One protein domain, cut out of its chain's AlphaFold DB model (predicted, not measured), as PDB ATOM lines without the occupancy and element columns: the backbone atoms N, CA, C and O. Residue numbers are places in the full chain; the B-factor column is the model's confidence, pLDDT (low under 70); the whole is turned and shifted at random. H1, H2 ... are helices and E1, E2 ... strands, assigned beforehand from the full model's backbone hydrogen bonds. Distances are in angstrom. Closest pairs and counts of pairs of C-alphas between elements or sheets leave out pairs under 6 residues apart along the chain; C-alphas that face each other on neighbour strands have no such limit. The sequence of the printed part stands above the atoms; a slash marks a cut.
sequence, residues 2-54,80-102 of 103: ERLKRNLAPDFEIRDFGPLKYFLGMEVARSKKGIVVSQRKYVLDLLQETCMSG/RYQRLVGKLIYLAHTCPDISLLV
ATOM      1  N   GLU A   2      22.310 -28.942 135.113       87.19
ATOM      2  CA  GLU A   2      21.301 -29.917 135.584       87.19
ATOM      3  C   GLU A   2      21.614 -30.583 136.931       87.19
ATOM      4  O   GLU A   2      20.735 -30.739 137.770       87.19
ATOM      5  N   ARG A   3      22.883 -30.916 137.194       91.19
ATOM      6  CA  ARG A   3      23.298 -31.446 138.504       91.19
ATOM      7  C   ARG A   3      23.097 -30.434 139.637       91.19
ATOM      8  O   ARG A   3      22.682 -30.821 140.717       91.19
ATOM      9  N   LEU A   4      23.363 -29.154 139.376       89.81
ATOM     10  CA  LEU A   4      23.164 -28.081 140.351       89.81
ATOM     11  C   LEU A   4      21.674 -27.924 140.662       89.81
ATOM     12  O   LEU A   4      21.290 -27.982 141.820       89.81
ATOM     13  N   LYS A   5      20.828 -27.835 139.626       88.81
ATOM     14  CA  LYS A   5      19.371 -27.753 139.798       88.81
ATOM     15  C   LYS A   5      18.834 -28.918 140.628       88.81
ATOM     16  O   LYS A   5      18.095 -28.687 141.571       88.81
ATOM     17  N   ARG A   6      19.256 -30.155 140.340       91.25
ATOM     18  CA  ARG A   6      18.840 -31.334 141.121       91.25
ATOM     19  C   ARG A   6      19.263 -31.280 142.585       91.25
ATOM     20  O   ARG A   6      18.507 -31.736 143.428       91.25
ATOM     21  N   ASN A   7      20.444 -30.742 142.876       94.12
ATOM     22  CA  ASN A   7      20.935 -30.639 144.248       94.12
ATOM     23  C   ASN A   7      20.198 -29.567 145.061       94.12
ATOM     24  O   ASN A   7      20.068 -29.730 146.262       94.12
ATOM     25  N   LEU A   8      19.745 -28.484 144.420       92.62
ATOM     26  CA  LEU A   8      19.017 -27.397 145.084       92.62
ATOM     27  C   LEU A   8      17.493 -27.602 145.090       92.62
ATOM     28  O   LEU A   8      16.812 -26.994 145.905       92.62
ATOM     29  N   ALA A   9      16.951 -28.447 144.211       91.00
ATOM     30  CA  ALA A   9      15.514 -28.715 144.113       91.00
ATOM     31  C   ALA A   9      14.834 -29.224 145.406       91.00
ATOM     32  O   ALA A   9      13.653 -28.928 145.570       91.00
ATOM     33  N   PRO A  10      15.501 -29.971 146.314       93.81
ATOM     34  CA  PRO A  10      14.893 -30.369 147.585       93.81
ATOM     35  C   PRO A  10      14.633 -29.183 148.521       93.81
ATOM     36  O   PRO A  10      13.638 -29.187 149.239       93.81
ATOM     37  N   ASP A  11      15.511 -28.178 148.487       96.19
ATOM     38  CA  ASP A  11      15.493 -27.047 149.421       96.19
ATOM     39  C   ASP A  11      14.853 -25.787 148.812       96.19
ATOM     40  O   ASP A  11      14.429 -24.887 149.537       96.19
ATOM     41  N   PHE A  12      14.772 -25.705 147.478       93.94
ATOM     42  CA  PHE A  12      14.311 -24.522 146.754       93.94
ATOM     43  C   PHE A  12      13.368 -24.876 145.604       93.94
ATOM     44  O   PHE A  12      13.644 -25.753 144.785       93.94
ATOM     45  N   GLU A  13      12.290 -24.101 145.465       89.94
ATOM     46  CA  GLU A  13      11.438 -24.149 144.279       89.94
ATOM     47  C   GLU A  13      12.171 -23.502 143.090       89.94
ATOM     48  O   GLU A  13      12.253 -22.279 142.961       89.94
ATOM     49  N   ILE A  14      12.738 -24.330 142.210       88.44
ATOM     50  CA  ILE A  14      13.490 -23.864 141.040       88.44
ATOM     51  C   ILE A  14      12.569 -23.794 139.824       88.44
ATOM     52  O   ILE A  14      12.113 -24.818 139.316       88.44
ATOM     53  N   ARG A  15      12.378 -22.586 139.286       86.94
ATOM     54  CA  ARG A  15      11.793 -22.373 137.956       86.94
ATOM     55  C   ARG A  15      12.875 -22.077 136.933       86.94
ATOM     56  O   ARG A  15      13.621 -21.109 137.062       86.94
ATOM     57  N   ASP A  16      12.938 -22.913 135.904       84.94
ATOM     58  CA  ASP A  16      13.823 -22.704 134.766       84.94
ATOM     59  C   ASP A  16      13.066 -22.018 133.624       84.94
ATOM     60  O   ASP A  16      12.154 -22.589 133.032       84.94
ATOM     61  N   PHE A  17      13.468 -20.789 133.311       85.62
ATOM     62  CA  PHE A  17      12.937 -20.017 132.184       85.62
ATOM     63  C   PHE A  17      13.741 -20.234 130.893       85.62
ATOM     64  O   PHE A  17      13.516 -19.561 129.885       85.62
ATOM     65  N   GLY A  18      14.687 -21.176 130.913       88.50
ATOM     66  CA  GLY A  18      15.598 -21.447 129.818       88.50
ATOM     67  C   GLY A  18      16.703 -20.391 129.702       88.50
ATOM     68  O   GLY A  18      17.035 -19.690 130.661       88.50
ATOM     69  N   PRO A  19      17.337 -20.280 128.522       87.75
ATOM     70  CA  PRO A  19      18.399 -19.309 128.297       87.75
ATOM     71  C   PRO A  19      17.913 -17.869 128.494       87.75
ATOM     72  O   PRO A  19      16.894 -17.473 127.930       87.75
ATOM     73  N   LEU A  20      18.692 -17.075 129.235       88.19
ATOM     74  CA  LEU A  20      18.420 -15.653 129.444       88.19
ATOM     75  C   LEU A  20      18.331 -14.923 128.098       88.19
ATOM     76  O   LEU A  20      19.306 -14.933 127.342       88.19
ATOM     77  N   LYS A  21      17.177 -14.304 127.832       90.06
ATOM     78  CA  LYS A  21      16.926 -13.454 126.656       90.06
ATOM     79  C   LYS A  21      16.787 -11.983 127.024       90.06
ATOM     80  O   LYS A  21      17.287 -11.135 126.299       90.06
ATOM     81  N   TYR A  22      16.128 -11.696 128.146       89.25
ATOM     82  CA  TYR A  22      15.891 -10.340 128.627       89.25
ATOM     83  C   TYR A  22      16.083 -10.270 130.138       89.25
ATOM     84  O   TYR A  22      15.612 -11.155 130.855       89.25
ATOM     85  N   PHE A  23      16.750  -9.225 130.620       86.56
ATOM     86  CA  PHE A  23      16.894  -8.959 132.049       86.56
ATOM     87  C   PHE A  23      17.129  -7.475 132.310       86.56
ATOM     88  O   PHE A  23      18.091  -6.920 131.797       86.56
ATOM     89  N   LEU A  24      16.259  -6.828 133.094       86.94
ATOM     90  CA  LEU A  24      16.395  -5.414 133.485       86.94
ATOM     91  C   LEU A  24      16.683  -4.442 132.314       86.94
ATOM     92  O   LEU A  24      17.393  -3.458 132.468       86.94
ATOM     93  N   GLY A  25      16.125  -4.701 131.127       86.94
ATOM     94  CA  GLY A  25      16.363  -3.872 129.936       86.94
ATOM     95  C   GLY A  25      17.593  -4.262 129.106       86.94
ATOM     96  O   GLY A  25      17.817  -3.682 128.046       86.94
ATOM     97  N   MET A  26      18.348  -5.276 129.534       88.94
ATOM     98  CA  MET A  26      19.343  -5.956 128.707       88.94
ATOM     99  C   MET A  26      18.684  -7.015 127.837       88.94
ATOM    100  O   MET A  26      17.871  -7.808 128.309       88.94
ATOM    101  N   GLU A  27      19.111  -7.073 126.589       91.06
ATOM    102  CA  GLU A  27      18.773  -8.090 125.609       91.06
ATOM    103  C   GLU A  27      20.005  -8.966 125.396       91.06
ATOM    104  O   GLU A  27      21.104  -8.463 125.161       91.06
ATOM    105  N   VAL A  28      19.835 -10.282 125.486       90.25
ATOM    106  CA  VAL A  28      20.924 -11.253 125.389       90.25
ATOM    107  C   VAL A  28      20.662 -12.168 124.204       90.25
ATOM    108  O   VAL A  28      19.752 -12.998 124.220       90.25
ATOM    109  N   ALA A  29      21.499 -12.046 123.180       91.12
ATOM    110  CA  ALA A  29      21.507 -12.934 122.029       91.12
ATOM    111  C   ALA A  29      22.666 -13.927 122.153       91.12
ATOM    112  O   ALA A  29      23.800 -13.559 122.455       91.12
ATOM    113  N   ARG A  30      22.392 -15.211 121.914       92.19
ATOM    114  CA  ARG A  30      23.396 -16.279 121.986       92.19
ATOM    115  C   ARG A  30      23.541 -16.933 120.622       92.19
ATOM    116  O   ARG A  30      22.552 -17.300 119.998       92.19
ATOM    117  N   SER A  31      24.778 -17.106 120.179       92.56
ATOM    118  CA  SER A  31      25.125 -17.807 118.946       92.56
ATOM    119  C   SER A  31      26.266 -18.789 119.204       92.56
ATOM    120  O   SER A  31      26.924 -18.733 120.242       92.56
ATOM    121  N   LYS A  32      26.565 -19.656 118.231       93.56
ATOM    122  CA  LYS A  32      27.745 -20.535 118.301       93.56
ATOM    123  C   LYS A  32      29.064 -19.758 118.417       93.56
ATOM    124  O   LYS A  32      30.041 -20.313 118.897       93.56
ATOM    125  N   LYS A  33      29.088 -18.496 117.972       93.81
ATOM    126  CA  LYS A  33      30.271 -17.626 118.017       93.81
ATOM    127  C   LYS A  33      30.450 -16.926 119.366       93.81
ATOM    128  O   LYS A  33      31.533 -16.425 119.632       93.81
ATOM    129  N   GLY A  34      29.410 -16.868 120.199       91.25
ATOM    130  CA  GLY A  34      29.458 -16.159 121.475       91.25
ATOM    131  C   GLY A  34      28.124 -15.536 121.876       91.25
ATOM    132  O   GLY A  34      27.068 -15.845 121.314       91.25
ATOM    133  N   ILE A  35      28.194 -14.652 122.869       90.44
ATOM    134  CA  ILE A  35      27.053 -13.958 123.467       90.44
ATOM    135  C   ILE A  35      27.166 -12.471 123.136       90.44
ATOM    136  O   ILE A  35      28.225 -11.878 123.317       90.44
ATOM    137  N   VAL A  36      26.069 -11.884 122.671       89.19
ATOM    138  CA  VAL A  36      25.921 -10.442 122.465       89.19
ATOM    139  C   VAL A  36      24.924  -9.929 123.492       89.19
ATOM    140  O   VAL A  36      23.852 -10.514 123.660       89.19
ATOM    141  N   VAL A  37      25.281  -8.843 124.168       88.56
ATOM    142  CA  VAL A  37      24.412  -8.145 125.117       88.56
ATOM    143  C   VAL A  37      24.151  -6.744 124.575       88.56
ATOM    144  O   VAL A  37      25.078  -6.063 124.149       88.56
ATOM    145  N   SER A  38      22.890  -6.330 124.560       87.81
ATOM    146  CA  SER A  38      22.435  -5.029 124.067       87.81
ATOM    147  C   SER A  38      21.553  -4.362 125.116       87.81
ATOM    148  O   SER A  38      20.758  -5.026 125.768       87.81
ATOM    149  N   GLN A  39      21.656  -3.042 125.254       89.12
ATOM    150  CA  GLN A  39      20.736  -2.232 126.065       89.12
ATOM    151  C   GLN A  39      19.919  -1.250 125.230       89.12
ATOM    152  O   GLN A  39      19.276  -0.344 125.757       89.12
ATOM    153  N   ARG A  40      19.928  -1.426 123.906       89.00
ATOM    154  CA  ARG A  40      19.308  -0.495 122.963       89.00
ATOM    155  C   ARG A  40      17.846  -0.213 123.303       89.00
ATOM    156  O   ARG A  40      17.433   0.940 123.284       89.00
ATOM    157  N   LYS A  41      17.076  -1.251 123.635       90.25
ATOM    158  CA  LYS A  41      15.670  -1.106 124.020       90.25
ATOM    159  C   LYS A  41      15.505  -0.241 125.270       90.25
ATOM    160  O   LYS A  41      14.705   0.682 125.246       90.25
ATOM    161  N   TYR A  42      16.306  -0.481 126.310       91.50
ATOM    162  CA  TYR A  42      16.271   0.325 127.532       91.50
ATOM    163  C   TYR A  42      16.556   1.805 127.262       91.50
ATOM    164  O   TYR A  42      15.855   2.669 127.778       91.50
ATOM    165  N   VAL A  43      17.551   2.100 126.418       90.00
ATOM    166  CA  VAL A  43      17.885   3.477 126.024       90.00
ATOM    167  C   VAL A  43      16.730   4.130 125.264       90.00
ATOM    168  O   VAL A  43      16.364   5.260 125.572       90.00
ATOM    169  N   LEU A  44      16.130   3.428 124.300       90.06
ATOM    170  CA  LEU A  44      14.998   3.951 123.529       90.06
ATOM    171  C   LEU A  44      13.773   4.214 124.412       90.06
ATOM    172  O   LEU A  44      13.168   5.280 124.307       90.06
ATOM    173  N   ASP A  45      13.452   3.285 125.312       91.81
ATOM    174  CA  ASP A  45      12.346   3.428 126.260       91.81
ATOM    175  C   ASP A  45      12.609   4.611 127.218       91.81
ATOM    176  O   ASP A  45      11.714   5.416 127.478       91.81
ATOM    177  N   LEU A  46      13.853   4.784 127.688       91.38
ATOM    178  CA  LEU A  46      14.252   5.924 128.522       91.38
ATOM    179  C   LEU A  46      14.092   7.260 127.786       91.38
ATOM    180  O   LEU A  46      13.517   8.187 128.352       91.38
ATOM    181  N   LEU A  47      14.558   7.354 126.537       90.94
ATOM    182  CA  LEU A  47      14.415   8.558 125.714       90.94
ATOM    183  C   LEU A  47      12.947   8.887 125.438       90.94
ATOM    184  O   LEU A  47      12.569  10.056 125.425       90.94
ATOM    185  N   GLN A  48      12.106   7.877 125.220       91.62
ATOM    186  CA  GLN A  48      10.672   8.087 125.051       91.62
ATOM    187  C   GLN A  48      10.026   8.605 126.343       91.62
ATOM    188  O   GLN A  48       9.266   9.570 126.294       91.62
ATOM    189  N   GLU A  49      10.350   8.014 127.497       90.94
ATOM    190  CA  GLU A  49       9.835   8.456 128.800       90.94
ATOM    191  C   GLU A  49      10.251   9.890 129.170       90.94
ATOM    192  O   GLU A  49       9.508  10.587 129.864       90.94
ATOM    193  N   THR A  50      11.431  10.341 128.735       88.81
ATOM    194  CA  THR A  50      11.924  11.705 128.981       88.81
ATOM    195  C   THR A  50      11.572  12.694 127.868       88.81
ATOM    196  O   THR A  50      11.988  13.848 127.941       88.81
ATOM    197  N   CYS A  51      10.793  12.278 126.862       87.25
ATOM    198  CA  CYS A  51      10.463  13.073 125.674       87.25
ATOM    199  C   CYS A  51      11.701  13.541 124.876       87.25
ATOM    200  O   CYS A  51      11.680  14.595 124.246       87.25
ATOM    201  N   MET A  52      12.777  12.752 124.882       85.50
ATOM    202  CA  MET A  52      14.052  13.015 124.198       85.50
ATOM    203  C   MET A  52      14.256  12.172 122.928       85.50
ATOM    204  O   MET A  52      15.340  12.171 122.351       85.50
ATOM    205  N   SER A  53      13.238  11.444 122.464       84.56
ATOM    206  CA  SER A  53      13.333  10.556 121.292       84.56
ATOM    207  C   SER A  53      13.670  11.272 119.975       84.56
ATOM    208  O   SER A  53      14.229  10.651 119.075       84.56
ATOM    209  N   GLY A  54      13.345  12.564 119.859       81.88
ATOM    210  CA  GLY A  54      13.665  13.413 118.702       81.88
ATOM    211  C   GLY A  54      14.867  14.337 118.908       81.88
ATOM    212  O   GLY A  54      15.121  15.200 118.066       81.88
ATOM    213  N   ARG A  80      10.306  11.967 140.502       89.62
ATOM    214  CA  ARG A  80      10.666  11.950 139.078       89.62
ATOM    215  C   ARG A  80      12.171  12.118 138.875       89.62
ATOM    216  O   ARG A  80      12.758  11.373 138.090       89.62
ATOM    217  N   TYR A  81      12.789  13.055 139.595       89.50
ATOM    218  CA  TYR A  81      14.231  13.290 139.534       89.50
ATOM    219  C   TYR A  81      15.030  12.062 139.992       89.50
ATOM    220  O   TYR A  81      15.869  11.557 139.247       89.50
ATOM    221  N   GLN A  82      14.725  11.516 141.173       93.50
ATOM    222  CA  GLN A  82      15.409  10.336 141.712       93.50
ATOM    223  C   GLN A  82      15.268   9.114 140.798       93.50
ATOM    224  O   GLN A  82      16.243   8.398 140.565       93.50
ATOM    225  N   ARG A  83      14.075   8.894 140.225       92.69
ATOM    226  CA  ARG A  83      13.840   7.815 139.255       92.69
ATOM    227  C   ARG A  83      14.717   7.983 138.016       92.69
ATOM    228  O   ARG A  83      15.306   7.005 137.566       92.69
ATOM    229  N   LEU A  84      14.819   9.198 137.474       91.94
ATOM    230  CA  LEU A  84      15.658   9.474 136.308       91.94
ATOM    231  C   LEU A  84      17.144   9.247 136.615       91.94
ATOM    232  O   LEU A  84      17.810   8.533 135.869       91.94
ATOM    233  N   VAL A  85      17.638   9.775 137.737       91.00
ATOM    234  CA  VAL A  85      19.024   9.570 138.185       91.00
ATOM    235  C   VAL A  85      19.331   8.080 138.344       91.00
ATOM    236  O   VAL A  85      20.338   7.608 137.825       91.00
ATOM    237  N   GLY A  86      18.439   7.309 138.972       92.81
ATOM    238  CA  GLY A  86      18.607   5.860 139.119       92.81
ATOM    239  C   GLY A  86      18.713   5.128 137.777       92.81
ATOM    240  O   GLY A  86      19.572   4.262 137.612       92.81
ATOM    241  N   LYS A  87      17.890   5.506 136.790       91.19
ATOM    242  CA  LYS A  87      17.946   4.934 135.435       91.19
ATOM    243  C   LYS A  87      19.241   5.285 134.696       91.19
ATOM    244  O   LYS A  87      19.811   4.427 134.026       91.19
ATOM    245  N   LEU A  88      19.725   6.520 134.840       89.69
ATOM    246  CA  LEU A  88      20.988   6.967 134.244       89.69
ATOM    247  C   LEU A  88      22.198   6.270 134.878       89.69
ATOM    248  O   LEU A  88      23.078   5.802 134.160       89.69
ATOM    249  N   ILE A  89      22.212   6.127 136.208       90.06
ATOM    250  CA  ILE A  89      23.243   5.365 136.925       90.06
ATOM    251  C   ILE A  89      23.244   3.913 136.450       90.06
ATOM    252  O   ILE A  89      24.309   3.375 136.145       90.06
ATOM    253  N   TYR A  90      22.066   3.288 136.355       89.75
ATOM    254  CA  TYR A  90      21.941   1.922 135.856       89.75
ATOM    255  C   TYR A  90      22.547   1.788 134.454       89.75
ATOM    256  O   TYR A  90      23.405   0.928 134.250       89.75
ATOM    257  N   LEU A  91      22.171   2.675 133.526       87.06
ATOM    258  CA  LEU A  91      22.686   2.697 132.156       87.06
ATOM    259  C   LEU A  91      24.219   2.835 132.108       87.06
ATOM    260  O   LEU A  91      24.878   2.071 131.407       87.06
ATOM    261  N   ALA A  92      24.794   3.748 132.895       83.06
ATOM    262  CA  ALA A  92      26.240   3.981 132.925       83.06
ATOM    263  C   ALA A  92      27.039   2.763 133.430       83.06
ATOM    264  O   ALA A  92      28.086   2.436 132.882       83.06
ATOM    265  N   HIS A  93      26.541   2.055 134.450       79.38
ATOM    266  CA  HIS A  93      27.263   0.921 135.049       79.38
ATOM    267  C   HIS A  93      27.170  -0.366 134.233       79.38
ATOM    268  O   HIS A  93      27.997  -1.264 134.371       79.38
ATOM    269  N   THR A  94      26.130  -0.489 133.415       73.25
ATOM    270  CA  THR A  94      25.841  -1.712 132.666       73.25
ATOM    271  C   THR A  94      26.232  -1.630 131.191       73.25
ATOM    272  O   THR A  94      26.238  -2.650 130.500       73.25
ATOM    273  N   CYS A  95      26.637  -0.444 130.733       65.94
ATOM    274  CA  CYS A  95      27.176  -0.184 129.407       65.94
ATOM    275  C   CYS A  95      28.459   0.671 129.513       65.94
ATOM    276  O   CYS A  95      28.406   1.881 129.288       65.94
ATOM    277  N   PRO A  96      29.623   0.070 129.845       53.34
ATOM    278  CA  PRO A  96      30.874   0.818 130.024       53.34
ATOM    279  C   PRO A  96      31.329   1.595 128.769       53.34
ATOM    280  O   PRO A  96      32.084   2.558 128.884       53.34
ATOM    281  N   ASP A  97      30.831   1.236 127.582       51.12
ATOM    282  CA  ASP A  97      31.126   1.932 126.319       51.12
ATOM    283  C   ASP A  97      30.473   3.326 126.214       51.12
ATOM    284  O   ASP A  97      31.038   4.227 125.602       51.12
ATOM    285  N   ILE A  98      29.314   3.562 126.848       53.34
ATOM    286  CA  ILE A  98      28.681   4.897 126.851       53.34
ATOM    287  C   ILE A  98      29.418   5.839 127.814       53.34
ATOM    288  O   ILE A  98      29.567   7.022 127.517       53.34
ATOM    289  N   SER A  99      29.931   5.326 128.941       45.09
ATOM    290  CA  SER A  99      30.733   6.130 129.874       45.09
ATOM    291  C   SER A  99      32.081   6.574 129.300       45.09
ATOM    292  O   SER A  99      32.603   7.594 129.732       45.09
ATOM    293  N   LEU A 100      32.631   5.841 128.328       45.28
ATOM    294  CA  LEU A 100      33.915   6.155 127.690       45.28
ATOM    295  C   LEU A 100      33.793   7.115 126.499       45.28
ATOM    296  O   LEU A 100      34.788   7.717 126.120       45.28
ATOM    297  N   LEU A 101      32.598   7.289 125.920       39.78
ATOM    298  CA  LEU A 101      32.370   8.260 124.840       39.78
ATOM    299  C   LEU A 101      32.069   9.683 125.357       39.78
ATOM    300  O   LEU A 101      32.003  10.624 124.570       39.78
ATOM    301  N   VAL A 102      31.833   9.835 126.666       42.59
ATOM    302  CA  VAL A 102      31.417  11.094 127.318       42.59
ATOM    303  C   VAL A 102      32.453  11.591 128.349       42.59
ATOM    304  O   VAL A 102      32.255  12.647 128.952       42.59
TER     305      VAL A 102
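Overview. This is residues 2 to 54 and 80 to 102 of the 103 residues of the protein "Putative copia-type protein" of Trifolium pratense (UniProt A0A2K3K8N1). The hairpin E1-E2 leads at one end into a loose group of helices, H2 and H3 side by side with H4 near H3's end, while a long link leads away to H1, alone at the far end. The 76 printed residues hold H1, E1, E2, H2, H3, H4 in chain order, mixed class, with an antiparallel sheet. The whole is only just loose, close to extended: radius of gyration of the C-alphas 17.1 A, spans 50 by 34 by 21 A.

Along the chain. E1 is residues 26 to 31, 16.4 A, from C-alpha 26 at (19.343, -5.956, 128.707); E2 is 34 to 38, H2 40 to 49, H3 80 to 94, 21.4 A, H4 96 to 100, and H1 2 to 8, from C-alpha 2 at (21.301, -29.917, 135.584).

Arrangement. E1 and E2 are antiparallel at 158 degrees, with N 29 and O 36 2.8 A apart. H2 and H3 are close but not clearly touching, C-alphas of Val 43 and Leu 91 closest at 7.8 A, a shallow tilt of 14 degrees, opposite ways. H3 and H4 are close but not clearly touching, C-alphas of Ala 92 and Ser 99 closest at 5.8 A. H1 is apart from E2, H2, H3 and H4. In H1, H2, H3 and H4 every O i to N i+4 pair is within hydrogen-bond range.

Size, cuts and confidence. C-alphas 10 and 54, the two farthest apart, are 52.5 A apart. Residues 55 to 79 are not printed; C-alphas 54 and 80 are 20.6 A apart. The link H1 to E1 is long. Residues 95 to 102 are under pLDDT 70.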